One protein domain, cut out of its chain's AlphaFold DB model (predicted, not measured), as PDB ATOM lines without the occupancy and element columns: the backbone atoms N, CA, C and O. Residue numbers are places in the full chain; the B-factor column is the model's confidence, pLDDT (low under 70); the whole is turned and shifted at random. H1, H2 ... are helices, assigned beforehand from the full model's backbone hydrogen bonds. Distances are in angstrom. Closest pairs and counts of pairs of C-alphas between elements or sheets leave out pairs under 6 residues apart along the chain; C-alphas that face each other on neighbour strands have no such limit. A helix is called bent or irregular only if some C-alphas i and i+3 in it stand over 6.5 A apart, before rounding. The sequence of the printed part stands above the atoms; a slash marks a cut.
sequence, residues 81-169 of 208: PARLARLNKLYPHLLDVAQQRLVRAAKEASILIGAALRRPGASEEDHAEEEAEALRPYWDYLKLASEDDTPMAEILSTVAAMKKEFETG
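Overview. This is residues 81 to 169 of the 208 residues of an uncharacterized protein of Pseudorhodoferax soli (UniProt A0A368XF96). The longest helix, H3, is bent into an L, and both of its arms, H3a and H3b, pack on H2, the helix in the middle of a flat body. H1 packs in the angle between H2 and H3a, while H4 packs on H2 away from H1 and runs back beside H3b. The printed part has 89 residues, with four named helices in the order H1, H2, H3, H4 and no named strand; the class is all helix. It is compact, with a radius of gyration of the C-alphas of 13.0 A, and spans 33 by 32 by 16 A.

Arrangement. Start at H3, residues 124 to 147, which by its hydrogen bonds was assigned as one helix but is bent: C-alphas 137 and 140 are 7.6 A apart. Its arms, H3a, residues 124 to 137, and H3b, residues 140 to 147, are about perpendicular, at 87 degrees. Look next at H2, residues 97 to 113. H3b touches it at a steep tilt of 42 degrees, opposite ways; their closest C-alphas, of Leu 102 and Ser 146, are 5.2 A apart. Residues 131 to 135 of H3a touch residues 106 to 113 of H2, about perpendicular at 89 degrees; the closest C-alphas are those of Ser 110 and Leu 135, 6.6 A apart. H1, residues 81 to 90, touches H3a, closest at the C-alphas of Pro 81 and Ala 132, 5.1 A, with a steep tilt of 44 degrees, opposite ways. H1 also touches residues 99 to 106 of H2, with the C-alphas of Ala 85 and Val 103 closest at 6.6 A. H4, residues 152 to 168, touches H2 at a steep tilt of 41 degrees, the same way; the closest C-alphas, of Ala 109 and Leu 156, are 6.3 A apart. H3b and H4 are close but not clearly touching, with closest C-alphas Ala 145 and Ile 155 at 6.8 A and a shallow tilt of 4 degrees, opposite ways. H1 is apart from H3b and from H4. Every O i to N i+4 pair is within hydrogen-bond range in H1, H2, H3b and H4; in H3a it is 9 of 10.

Along the chain. Find C-alpha 124 at (1.669, 42.552, 25.050); from there H3a runs 21.7 A to C-alpha 137, and it is irregular, with C-alphas 134 and 137 7.1 A apart. H3b begins at C-alpha 140, (15.958, 25.539, 15.168), and is 10.9 A long. H2 measures 24.2 A and H1 14.4 A. H4 runs 24.0 A and ends at C-alpha 168, (-0.297, 12.671, 18.315).

Size, cuts and confidence. The two C-alphas farthest apart, of His 93 and Thr 168, are 40.0 A from each other. The printed part has no cut and no long link; H3 to H4 is a tight link. The mean pLDDT of the printed part is 89.6, and residue 169 is under 70.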
ATOM      1  N   PRO A  81      13.143  33.880  20.036       91.06
ATOM      2  CA  PRO A  81      12.009  34.290  19.208       91.06
ATOM      3  C   PRO A  81      11.412  35.625  19.674       91.06
ATOM      4  O   PRO A  81      11.150  36.502  18.853       91.06
ATOM      5  N   ALA A  82      11.285  35.821  20.994       89.88
ATOM      6  CA  ALA A  82      10.803  37.072  21.577       89.88
ATOM      7  C   ALA A  82      11.760  38.241  21.288       89.88
ATOM      8  O   ALA A  82      11.308  39.308  20.867       89.88
ATOM      9  N   ARG A  83      13.084  38.037  21.434       91.94
ATOM     10  CA  ARG A  83      14.093  39.054  21.071       91.94
ATOM     11  C   ARG A  83      13.952  39.489  19.615       91.94
ATOM     12  O   ARG A  83      13.915  40.686  19.335       91.94
ATOM     13  N   LEU A  84      13.856  38.526  18.697       93.25
ATOM     14  CA  LEU A  84      13.776  38.808  17.265       93.25
ATOM     15  C   LEU A  84      12.462  39.506  16.895       93.25
ATOM     16  O   LEU A  84      12.477  40.481  16.146       93.25
ATOM     17  N   ALA A  85      11.333  39.063  17.457       90.19
ATOM     18  CA  ALA A  85      10.035  39.697  17.243       90.19
ATOM     19  C   ALA A  85      10.030  41.164  17.702       90.19
ATOM     20  O   ALA A  85       9.505  42.039  17.007       90.19
ATOM     21  N   ARG A  86      10.664  41.462  18.843       90.31
ATOM     22  CA  ARG A  86      10.746  42.828  19.369       90.31
ATOM     23  C   ARG A  86      11.706  43.705  18.573       90.31
ATOM     24  O   ARG A  86      11.368  44.854  18.295       90.31
ATOM     25  N   LEU A  87      12.845  43.154  18.145       93.25
ATOM     26  CA  LEU A  87      13.758  43.835  17.226       93.25
ATOM     27  C   LEU A  87      13.046  44.191  15.915       93.25
ATOM     28  O   LEU A  87      13.108  45.339  15.492       93.25
ATOM     29  N   ASN A  88      12.282  43.260  15.336       93.69
ATOM     30  CA  ASN A  88      11.473  43.517  14.144       93.69
ATOM     31  C   ASN A  88      10.424  44.614  14.357       93.69
ATOM     32  O   ASN A  88      10.191  45.433  13.473       93.69
ATOM     33  N   LYS A  89       9.761  44.621  15.517       91.19
ATOM     34  CA  LYS A  89       8.710  45.598  15.820       91.19
ATOM     35  C   LYS A  89       9.265  47.017  15.962       91.19
ATOM     36  O   LYS A  89       8.629  47.959  15.503       91.19
ATOM     37  N   LEU A  90      10.402  47.163  16.641       91.12
ATOM     38  CA  LEU A  90      10.958  48.468  17.004       91.12
ATOM     39  C   LEU A  90      11.937  49.000  15.956       91.12
ATOM     40  O   LEU A  90      11.893  50.174  15.610       91.12
ATOM     41  N   TYR A  91      12.797  48.129  15.431       93.19
ATOM     42  CA  TYR A  91      13.898  48.491  14.542       93.19
ATOM     43  C   TYR A  91      14.001  47.504  13.363       93.19
ATOM     44  O   TYR A  91      15.019  46.828  13.204       93.19
ATOM     45  N   PRO A  92      12.972  47.413  12.494       93.00
ATOM     46  CA  PRO A  92      12.947  46.450  11.384       93.00
ATOM     47  C   PRO A  92      14.115  46.617  10.402       93.00
ATOM     48  O   PRO A  92      14.513  45.661   9.743       93.00
ATOM     49  N   HIS A  93      14.692  47.818  10.319       90.56
ATOM     50  CA  HIS A  93      15.830  48.132   9.455       90.56
ATOM     51  C   HIS A  93      17.155  47.498   9.914       90.56
ATOM     52  O   HIS A  93      18.101  47.461   9.132       90.56
ATOM     53  N   LEU A  94      17.238  47.007  11.158       93.50
ATOM     54  CA  LEU A  94      18.422  46.313  11.682       93.50
ATOM     55  C   LEU A  94      18.432  44.819  11.362       93.50
ATOM     56  O   LEU A  94      19.430  44.153  11.630       93.50
ATOM     57  N   LEU A  95      17.335  44.292  10.818       94.75
ATOM     58  CA  LEU A  95      17.256  42.891  10.441       94.75
ATOM     59  C   LEU A  95      17.963  42.650   9.114       94.75
ATOM     60  O   LEU A  95      17.658  43.302   8.109       94.75
ATOM     61  N   ASP A  96      18.835  41.648   9.092       94.56
ATOM     62  CA  ASP A  96      19.354  41.112   7.839       94.56
ATOM     63  C   ASP A  96      18.278  40.314   7.070       94.56
ATOM     64  O   ASP A  96      17.168  40.066   7.550       94.56
ATOM     65  N   VAL A  97      18.586  39.920   5.830       93.75
ATOM     66  CA  VAL A  97      17.627  39.222   4.954       93.75
ATOM     67  C   VAL A  97      17.180  37.878   5.543       93.75
ATOM     68  O   VAL A  97      16.001  37.530   5.438       93.75
ATOM     69  N   ALA A  98      18.087  37.130   6.175       93.38
ATOM     70  CA  ALA A  98      17.768  35.838   6.777       93.38
ATOM     71  C   ALA A  98      16.841  36.023   7.988       93.38
ATOM     72  O   ALA A  98      15.813  35.361   8.099       93.38
ATOM     73  N   GLN A  99      17.124  37.009   8.834       95.50
ATOM     74  CA  GLN A  99      16.296  37.389   9.972       95.50
ATOM     75  C   GLN A  99      14.906  37.876   9.550       95.50
ATOM     76  O   GLN A  99      13.914  37.485  10.162       95.50
ATOM     77  N   GLN A 100      14.794  38.677   8.486       95.06
ATOM     78  CA  GLN A 100      13.492  39.093   7.945       95.06
ATOM     79  C   GLN A 100      12.659  37.885   7.485       95.06
ATOM     80  O   GLN A 100      11.455  37.811   7.753       95.06
ATOM     81  N   ARG A 101      13.298  36.908   6.828       94.88
ATOM     82  CA  ARG A 101      12.657  35.642   6.436       94.88
ATOM     83  C   ARG A 101      12.247  34.821   7.653       94.88
ATOM     84  O   ARG A 101      11.116  34.341   7.687       94.88
ATOM     85  N   LEU A 102      13.116  34.717   8.656       96.50
ATOM     86  CA  LEU A 102      12.849  34.011   9.907       96.50
ATOM     87  C   LEU A 102      11.647  34.601  10.642       96.50
ATOM     88  O   LEU A 102      10.750  33.860  11.029       96.50
ATOM     89  N   VAL A 103      11.573  35.928  10.777       95.56
ATOM     90  CA  VAL A 103      10.419  36.616  11.380       95.56
ATOM     91  C   VAL A 103       9.134  36.282  10.628       95.56
ATOM     92  O   VAL A 103       8.107  35.990  11.245       95.56
ATOM     93  N   ARG A 104       9.178  36.298   9.292       94.75
ATOM     94  CA  ARG A 104       8.017  35.952   8.468       94.75
ATOM     95  C   ARG A 104       7.595  34.500   8.680       94.75
ATOM     96  O   ARG A 104       6.414  34.244   8.893       94.75
ATOM     97  N   ALA A 105       8.546  33.571   8.652       95.56
ATOM     98  CA  ALA A 105       8.294  32.151   8.864       95.56
ATOM     99  C   ALA A 105       7.741  31.878  10.268       95.56
ATOM    100  O   ALA A 105       6.769  31.143  10.410       95.56
ATOM    101  N   ALA A 106       8.302  32.525  11.290       94.94
ATOM    102  CA  ALA A 106       7.855  32.426  12.673       94.94
ATOM    103  C   ALA A 106       6.409  32.903  12.849       94.94
ATOM    104  O   ALA A 106       5.628  32.230  13.514       94.94
ATOM    105  N   LYS A 107       6.029  34.012  12.203       93.56
ATOM    106  CA  LYS A 107       4.657  34.535  12.240       93.56
ATOM    107  C   LYS A 107       3.648  33.594  11.572       93.56
ATOM    108  O   LYS A 107       2.568  33.361  12.101       93.56
ATOM    109  N   GLU A 108       3.977  33.049  10.406       94.19
ATOM    110  CA  GLU A 108       3.088  32.098   9.722       94.19
ATOM    111  C   GLU A 108       2.991  30.773  10.503       94.19
ATOM    112  O   GLU A 108       1.910  30.201  10.664       94.19
ATOM    113  N   ALA A 109       4.112  30.318  11.070       93.88
ATOM    114  CA  ALA A 109       4.155  29.152  11.940       93.88
ATOM    115  C   ALA A 109       3.331  29.359  13.220       93.88
ATOM    116  O   ALA A 109       2.601  28.450  13.610       93.88
ATOM    117  N   SER A 110       3.389  30.539  13.850       92.94
ATOM    118  CA  SER A 110       2.655  30.827  15.086       92.94
ATOM    119  C   SER A 110       1.140  30.805  14.883       92.94
ATOM    120  O   SER A 110       0.406  30.288  15.731       92.94
ATOM    121  N   ILE A 111       0.666  31.270  13.723       92.06
ATOM    122  CA  ILE A 111      -0.734  31.133  13.302       92.06
ATOM    123  C   ILE A 111      -1.094  29.652  13.136       92.06
ATOM    124  O   ILE A 111      -2.094  29.194  13.689       92.06
ATOM    125  N   LEU A 112      -0.263  28.882  12.427       92.31
ATOM    126  CA  LEU A 112      -0.507  27.465  12.142       92.31
ATOM    127  C   LEU A 112      -0.581  26.605  13.415       92.31
ATOM    128  O   LEU A 112      -1.427  25.709  13.533       92.31
ATOM    129  N   ILE A 113       0.288  26.870  14.391       90.50
ATOM    130  CA  ILE A 113       0.310  26.135  15.664       90.50
ATOM    131  C   ILE A 113      -0.725  26.651  16.674       90.50
ATOM    132  O   ILE A 113      -0.940  26.000  17.689       90.50
ATOM    133  N   GLY A 114      -1.412  27.760  16.379       86.94
ATOM    134  CA  GLY A 114      -2.414  28.366  17.262       86.94
ATOM    135  C   GLY A 114      -1.828  29.222  18.392       86.94
ATOM    136  O   GLY A 114      -2.565  29.625  19.287       86.94
ATOM    137  N   ALA A 115      -0.530  29.527  18.342       83.06
ATOM    138  CA  ALA A 115       0.164  30.373  19.314       83.06
ATOM    139  C   ALA A 115      -0.198  31.861  19.178       83.06
ATOM    140  O   ALA A 115      -0.141  32.611  20.147       83.06
ATOM    141  N   ALA A 116      -0.634  32.289  17.990       74.38
ATOM    142  CA  ALA A 116      -1.043  33.670  17.737       74.38
ATOM    143  C   ALA A 116      -2.354  34.081  18.454       74.38
ATOM    144  O   ALA A 116      -2.765  35.240  18.381       74.38
ATOM    145  N   LEU A 117      -3.041  33.156  19.139       74.44
ATOM    146  CA  LEU A 117      -4.288  33.443  19.850       74.44
ATOM    147  C   LEU A 117      -4.007  34.137  21.187       74.44
ATOM    148  O   LEU A 117      -3.533  33.530  22.144       74.44
ATOM    149  N   ARG A 118      -4.349  35.426  21.264       74.25
ATOM    150  CA  ARG A 118      -4.160  36.230  22.474       74.25
ATOM    151  C   ARG A 118      -5.122  35.811  23.587       74.25
ATOM    152  O   ARG A 118      -6.340  35.833  23.403       74.25
ATOM    153  N   ARG A 119      -4.585  35.514  24.775       79.56
ATOM    154  CA  ARG A 119      -5.396  35.311  25.984       79.56
ATOM    155  C   ARG A 119      -6.039  36.635  26.434       79.56
ATOM    156  O   ARG A 119      -5.353  37.662  26.464       79.56
ATOM    157  N   PRO A 120      -7.334  36.653  26.804       82.00
ATOM    158  CA  PRO A 120      -7.973  37.853  27.339       82.00
ATOM    159  C   PRO A 120      -7.233  38.374  28.577       82.00
ATOM    160  O   PRO A 120      -6.979  37.617  29.509       82.00
ATOM    161  N   GLY A 121      -6.897  39.665  28.591       83.06
ATOM    162  CA  GLY A 121      -6.217  40.316  29.718       83.06
ATOM    163  C   GLY A 121      -4.693  40.150  29.768       83.06
ATOM    164  O   GLY A 121      -4.071  40.795  30.607       83.06
ATOM    165  N   ALA A 122      -4.083  39.361  28.875       83.75
ATOM    166  CA  ALA A 122      -2.625  39.267  28.778       83.75
ATOM    167  C   ALA A 122      -2.021  40.581  28.259       83.75
ATOM    168  O   ALA A 122      -2.534  41.184  27.295       83.75
ATOM    169  N   SER A 123      -0.925  41.021  28.884       86.31
ATOM    170  CA  SER A 123      -0.152  42.149  28.372       86.31
ATOM    171  C   SER A 123       0.456  41.801  27.010       86.31
ATOM    172  O   SER A 123       0.427  40.657  26.554       86.31
ATOM    173  N   GLU A 124       0.964  42.808  26.306       80.00
ATOM    174  CA  GLU A 124       1.669  42.552  25.050       80.00
ATOM    175  C   GLU A 124       2.967  41.755  25.270       80.00
ATOM    176  O   GLU A 124       3.339  40.951  24.420       80.00
ATOM    177  N   GLU A 125       3.625  41.941  26.415       79.31
ATOM    178  CA  GLU A 125       4.840  41.202  26.771       79.31
ATOM    179  C   GLU A 125       4.526  39.734  27.064       79.31
ATOM    180  O   GLU A 125       5.173  38.859  26.493       79.31
ATOM    181  N   ASP A 126       3.478  39.465  27.850       83.44
ATOM    182  CA  ASP A 126       3.037  38.095  28.151       83.44
ATOM    183  C   ASP A 126       2.691  37.334  26.864       83.44
ATOM    184  O   ASP A 126       3.073  36.181  26.683       83.44
ATOM    185  N   HIS A 127       1.995  37.999  25.932       83.56
ATOM    186  CA  HIS A 127       1.614  37.387  24.661       83.56
ATOM    187  C   HIS A 127       2.831  37.055  23.788       83.56
ATOM    188  O   HIS A 127       2.900  35.959  23.237       83.56
ATOM    189  N   ALA A 128       3.815  37.956  23.714       82.69
ATOM    190  CA  ALA A 128       5.047  37.713  22.968       82.69
ATOM    191  C   ALA A 128       5.891  36.580  23.578       82.69
ATOM    192  O   ALA A 128       6.501  35.802  22.843       82.69
ATOM    193  N   GLU A 129       5.929  36.464  24.909       84.00
ATOM    194  CA  GLU A 129       6.617  35.363  25.589       84.00
ATOM    195  C   GLU A 129       5.914  34.020  25.379       84.00
ATOM    196  O   GLU A 129       6.581  33.025  25.096       84.00
ATOM    197  N   GLU A 130       4.583  33.989  25.453       87.88
ATOM    198  CA  GLU A 130       3.782  32.796  25.157       87.88
ATOM    199  C   GLU A 130       3.974  32.326  23.715       87.88
ATOM    200  O   GLU A 130       4.206  31.138  23.473       87.88
ATOM    201  N   GLU A 131       3.918  33.251  22.754       88.44
ATOM    202  CA  GLU A 131       4.157  32.950  21.344       88.44
ATOM    203  C   GLU A 131       5.580  32.416  21.130       88.44
ATOM    204  O   GLU A 131       5.774  31.410  20.441       88.44
ATOM    205  N   ALA A 132       6.578  33.030  21.773       89.62
ATOM    206  CA  ALA A 132       7.961  32.579  21.709       89.62
ATOM    207  C   ALA A 132       8.162  31.183  22.317       89.62
ATOM    208  O   ALA A 132       8.899  30.373  21.751       89.62
ATOM    209  N   GLU A 133       7.508  30.879  23.439       89.31
ATOM    210  CA  GLU A 133       7.594  29.560  24.069       89.31
ATOM    211  C   GLU A 133       6.906  28.490  23.213       89.31
ATOM    212  O   GLU A 133       7.436  27.391  23.051       89.31
ATOM    213  N   ALA A 134       5.779  28.820  22.580       90.06
ATOM    214  CA  ALA A 134       5.099  27.917  21.656       90.06
ATOM    215  C   ALA A 134       5.914  27.647  20.378       90.06
ATOM    216  O   ALA A 134       5.861  26.543  19.835       90.06
ATOM    217  N   LEU A 135       6.693  28.627  19.906       92.00
ATOM    218  CA  LEU A 135       7.592  28.478  18.757       92.00
ATOM    219  C   LEU A 135       8.881  27.716  19.084       92.00
ATOM    220  O   LEU A 135       9.531  27.201  18.174       92.00
ATOM    221  N   ARG A 136       9.250  27.612  20.364       90.44
ATOM    222  CA  ARG A 136      10.512  27.015  20.814       90.44
ATOM    223  C   ARG A 136      10.804  25.622  20.233       90.44
ATOM    224  O   ARG A 136      11.934  25.427  19.790       90.44
ATOM    225  N   PRO A 137       9.848  24.673  20.147       90.44
ATOM    226  CA  PRO A 137      10.103  23.349  19.567       90.44
ATOM    227  C   PRO A 137      10.397  23.364  18.059       90.44
ATOM    228  O   PRO A 137      10.917  22.388  17.525       90.44
ATOM    229  N   TYR A 138      10.044  24.450  17.369       92.62
ATOM    230  CA  TYR A 138      10.187  24.606  15.921       92.62
ATOM    231  C   TYR A 138      11.341  25.545  15.548       92.62
ATOM    232  O   TYR A 138      11.697  25.644  14.377       92.62
ATOM    233  N   TRP A 139      11.917  26.246  16.526       93.19
ATOM    234  CA  TRP A 139      12.789  27.396  16.295       93.19
ATOM    235  C   TRP A 139      14.055  27.055  15.508       93.19
ATOM    236  O   TRP A 139      14.370  27.745  14.542       93.19
ATOM    237  N   ASP A 140      14.733  25.961  15.858       93.00
ATOM    238  CA  ASP A 140      15.958  25.539  15.168       93.00
ATOM    239  C   ASP A 140      15.695  25.201  13.694       93.00
ATOM    240  O   ASP A 140      16.484  25.561  12.819       93.00
ATOM    241  N   TYR A 141      14.549  24.577  13.399       93.50
ATOM    242  CA  TYR A 141      14.131  24.315  12.023       93.50
ATOM    243  C   TYR A 141      13.829  25.612  11.269       93.50
ATOM    244  O   TYR A 141      14.281  25.783  10.140       93.50
ATOM    245  N   LEU A 142      13.088  26.537  11.889       94.00
ATOM    246  CA  LEU A 142      12.740  27.816  11.270       94.00
ATOM    247  C   LEU A 142      13.990  28.632  10.918       94.00
ATOM    248  O   LEU A 142      14.041  29.211   9.834       94.00
ATOM    249  N   LYS A 143      15.005  28.639  11.792       94.50
ATOM    250  CA  LYS A 143      16.300  29.277  11.515       94.50
ATOM    251  C   LYS A 143      16.990  28.659  10.313       94.50
ATOM    252  O   LYS A 143      17.292  29.376   9.364       94.50
ATOM    253  N   LEU A 144      17.179  27.342  10.333       91.62
ATOM    254  CA  LEU A 144      17.852  26.630   9.251       91.62
ATOM    255  C   LEU A 144      17.146  26.885   7.915       91.62
ATOM    256  O   LEU A 144      17.764  27.295   6.942       91.62
ATOM    257  N   ALA A 145      15.819  26.763   7.903       90.56
ATOM    258  CA  ALA A 145      15.020  27.000   6.710       90.56
ATOM    259  C   ALA A 145      15.095  28.452   6.203       90.56
ATOM    260  O   ALA A 145      15.003  28.689   4.999       90.56
ATOM    261  N   SER A 146      15.250  29.433   7.099       91.88
ATOM    262  CA  SER A 146      15.420  30.838   6.709       91.88
ATOM    263  C   SER A 146      16.796  31.140   6.110       91.88
ATOM    264  O   SER A 146      16.892  31.980   5.211       91.88
ATOM    265  N   GLU A 147      17.833  30.451   6.588       92.50
ATOM    266  CA  GLU A 147      19.211  30.562   6.101       92.50
ATOM    267  C   GLU A 147      19.363  29.881   4.733       92.50
ATOM    268  O   GLU A 147      19.968  30.455   3.828       92.50
ATOM    269  N   ASP A 148      18.723  28.722   4.560       92.19
ATOM    270  CA  ASP A 148      18.742  27.921   3.328       92.19
ATOM    271  C   ASP A 148      17.821  28.457   2.212       92.19
ATOM    272  O   ASP A 148      17.764  27.886   1.124       92.19
ATOM    273  N   ASP A 149      17.098  29.556   2.454       91.00
ATOM    274  CA  ASP A 149      16.094  30.113   1.529       91.00
ATOM    275  C   ASP A 149      14.986  29.112   1.149       91.00
ATOM    276  O   ASP A 149      14.479  29.090   0.022       91.00
ATOM    277  N   THR A 150      14.597  28.260   2.100       91.69
ATOM    278  CA  THR A 150      13.551  27.260   1.890       91.69
ATOM    279  C   THR A 150      12.212  27.948   1.591       91.69
ATOM    280  O   THR A 150      11.799  28.861   2.319       91.69
ATOM    281  N   PRO A 151      11.464  27.513   0.559       95.62
ATOM    282  CA  PRO A 151      10.168  28.096   0.241       95.62
ATOM    283  C   PRO A 151       9.185  28.007   1.413       95.62
ATOM    284  O   PRO A 151       9.014  26.954   2.024       95.62
ATOM    285  N   MET A 152       8.442  29.090   1.672       94.69
ATOM    286  CA  MET A 152       7.502  29.177   2.805       94.69
ATOM    287  C   MET A 152       6.500  28.010   2.866       94.69
ATOM    288  O   MET A 152       6.174  27.527   3.945       94.69
ATOM    289  N   ALA A 153       6.027  27.524   1.715       94.25
ATOM    290  CA  ALA A 153       5.098  26.396   1.655       94.25
ATOM    291  C   ALA A 153       5.698  25.101   2.236       94.25
ATOM    292  O   ALA A 153       5.008  24.356   2.931       94.25
ATOM    293  N   GLU A 154       6.985  24.856   1.989       94.12
ATOM    294  CA  GLU A 154       7.709  23.705   2.527       94.12
ATOM    295  C   GLU A 154       7.972  23.876   4.026       94.12
ATOM    296  O   GLU A 154       7.733  22.950   4.801       94.12
ATOM    297  N   ILE A 155       8.339  25.091   4.456       93.56
ATOM    298  CA  ILE A 155       8.475  25.432   5.879       93.56
ATOM    299  C   ILE A 155       7.195  25.077   6.638       93.56
ATOM    300  O   ILE A 155       7.240  24.309   7.599       93.56
ATOM    301  N   LEU A 156       6.050  25.588   6.185       94.75
ATOM    302  CA  LEU A 156       4.769  25.393   6.862       94.75
ATOM    303  C   LEU A 156       4.287  23.942   6.814       94.75
ATOM    304  O   LEU A 156       3.724  23.464   7.796       94.75
ATOM    305  N   SER A 157       4.545  23.225   5.717       93.62
ATOM    306  CA  SER A 157       4.258  21.790   5.621       93.62
ATOM    307  C   SER A 157       5.023  20.995   6.684       93.62
ATOM    308  O   SER A 157       4.434  20.176   7.394       93.62
ATOM    309  N   THR A 158       6.318  21.268   6.850       92.38
ATOM    310  CA  THR A 158       7.143  20.605   7.867       92.38
ATOM    311  C   THR A 158       6.716  20.995   9.278       92.38
ATOM    312  O   THR A 158       6.566  20.116  10.122       92.38
ATOM    313  N   VAL A 159       6.431  22.276   9.542       92.81
ATOM    314  CA  VAL A 159       5.917  22.717  10.853       92.81
ATOM    315  C   VAL A 159       4.579  22.044  11.170       92.81
ATOM    316  O   VAL A 159       4.375  21.603  12.299       92.81
ATOM    317  N   ALA A 160       3.682  21.887  10.193       92.56
ATOM    318  CA  ALA A 160       2.425  21.165  10.379       92.56
ATOM    319  C   ALA A 160       2.644  19.679  10.700       92.56
ATOM    320  O   ALA A 160       1.961  19.131  11.571       92.56
ATOM    321  N   ALA A 161       3.606  19.032  10.038       90.25
ATOM    322  CA  ALA A 161       3.995  17.661  10.347       90.25
ATOM    323  C   ALA A 161       4.572  17.552  11.769       90.25
ATOM    324  O   ALA A 161       4.109  16.713  12.539       90.25
ATOM    325  N   MET A 162       5.487  18.451  12.152       89.56
ATOM    326  CA  MET A 162       6.050  18.527  13.506       89.56
ATOM    327  C   MET A 162       4.952  18.742  14.555       89.56
ATOM    328  O   MET A 162       4.898  18.019  15.544       89.56
ATOM    329  N   LYS A 163       4.023  19.678  14.318       90.75
ATOM    330  CA  LYS A 163       2.877  19.934  15.201       90.75
ATOM    331  C   LYS A 163       2.052  18.671  15.403       90.75
ATOM    332  O   LYS A 163       1.781  18.288  16.537       90.75
ATOM    333  N   LYS A 164       1.711  17.980  14.313       88.81
ATOM    334  CA  LYS A 164       0.969  16.718  14.374       88.81
ATOM    335  C   LYS A 164       1.747  15.648  15.139       88.81
ATOM    336  O   LYS A 164       1.139  14.906  15.903       88.81
ATOM    337  N   GLU A 165       3.064  15.556  14.976       84.81
ATOM    338  CA  GLU A 165       3.915  14.638  15.746       84.81
ATOM    339  C   GLU A 165       3.959  14.973  17.243       84.81
ATOM    340  O   GLU A 165       4.042  14.055  18.066       84.81
ATOM    341  N   PHE A 166       3.885  16.255  17.611       82.00
ATOM    342  CA  PHE A 166       3.773  16.688  19.004       82.00
ATOM    343  C   PHE A 166       2.381  16.402  19.585       82.00
ATOM    344  O   PHE A 166       2.286  15.913  20.704       82.00
ATOM    345  N   GLU A 167       1.306  16.630  18.826       82.44
ATOM    346  CA  GLU A 167      -0.080  16.410  19.272       82.44
ATOM    347  C   GLU A 167      -0.465  14.925  19.340       82.44
ATOM    348  O   GLU A 167      -1.089  14.477  20.299       82.44
ATOM    349  N   THR A 168      -0.090  14.136  18.327       76.81
ATOM    350  CA  THR A 168      -0.297  12.671  18.315       76.81
ATOM    351  C   THR A 168       0.696  11.952  19.217       76.81
ATOM    352  O   THR A 168       0.468  10.827  19.667       76.81
ATOM    353  N   GLY A 169       1.805  12.622  19.493       57.88
ATOM    354  CA  GLY A 169       2.837  12.177  20.381       57.88
ATOM    355  C   GLY A 169       2.497  12.440  21.834       57.88
ATOM    356  O   GLY A 169       3.074  13.348  22.421       57.88
TER     357      GLY A 169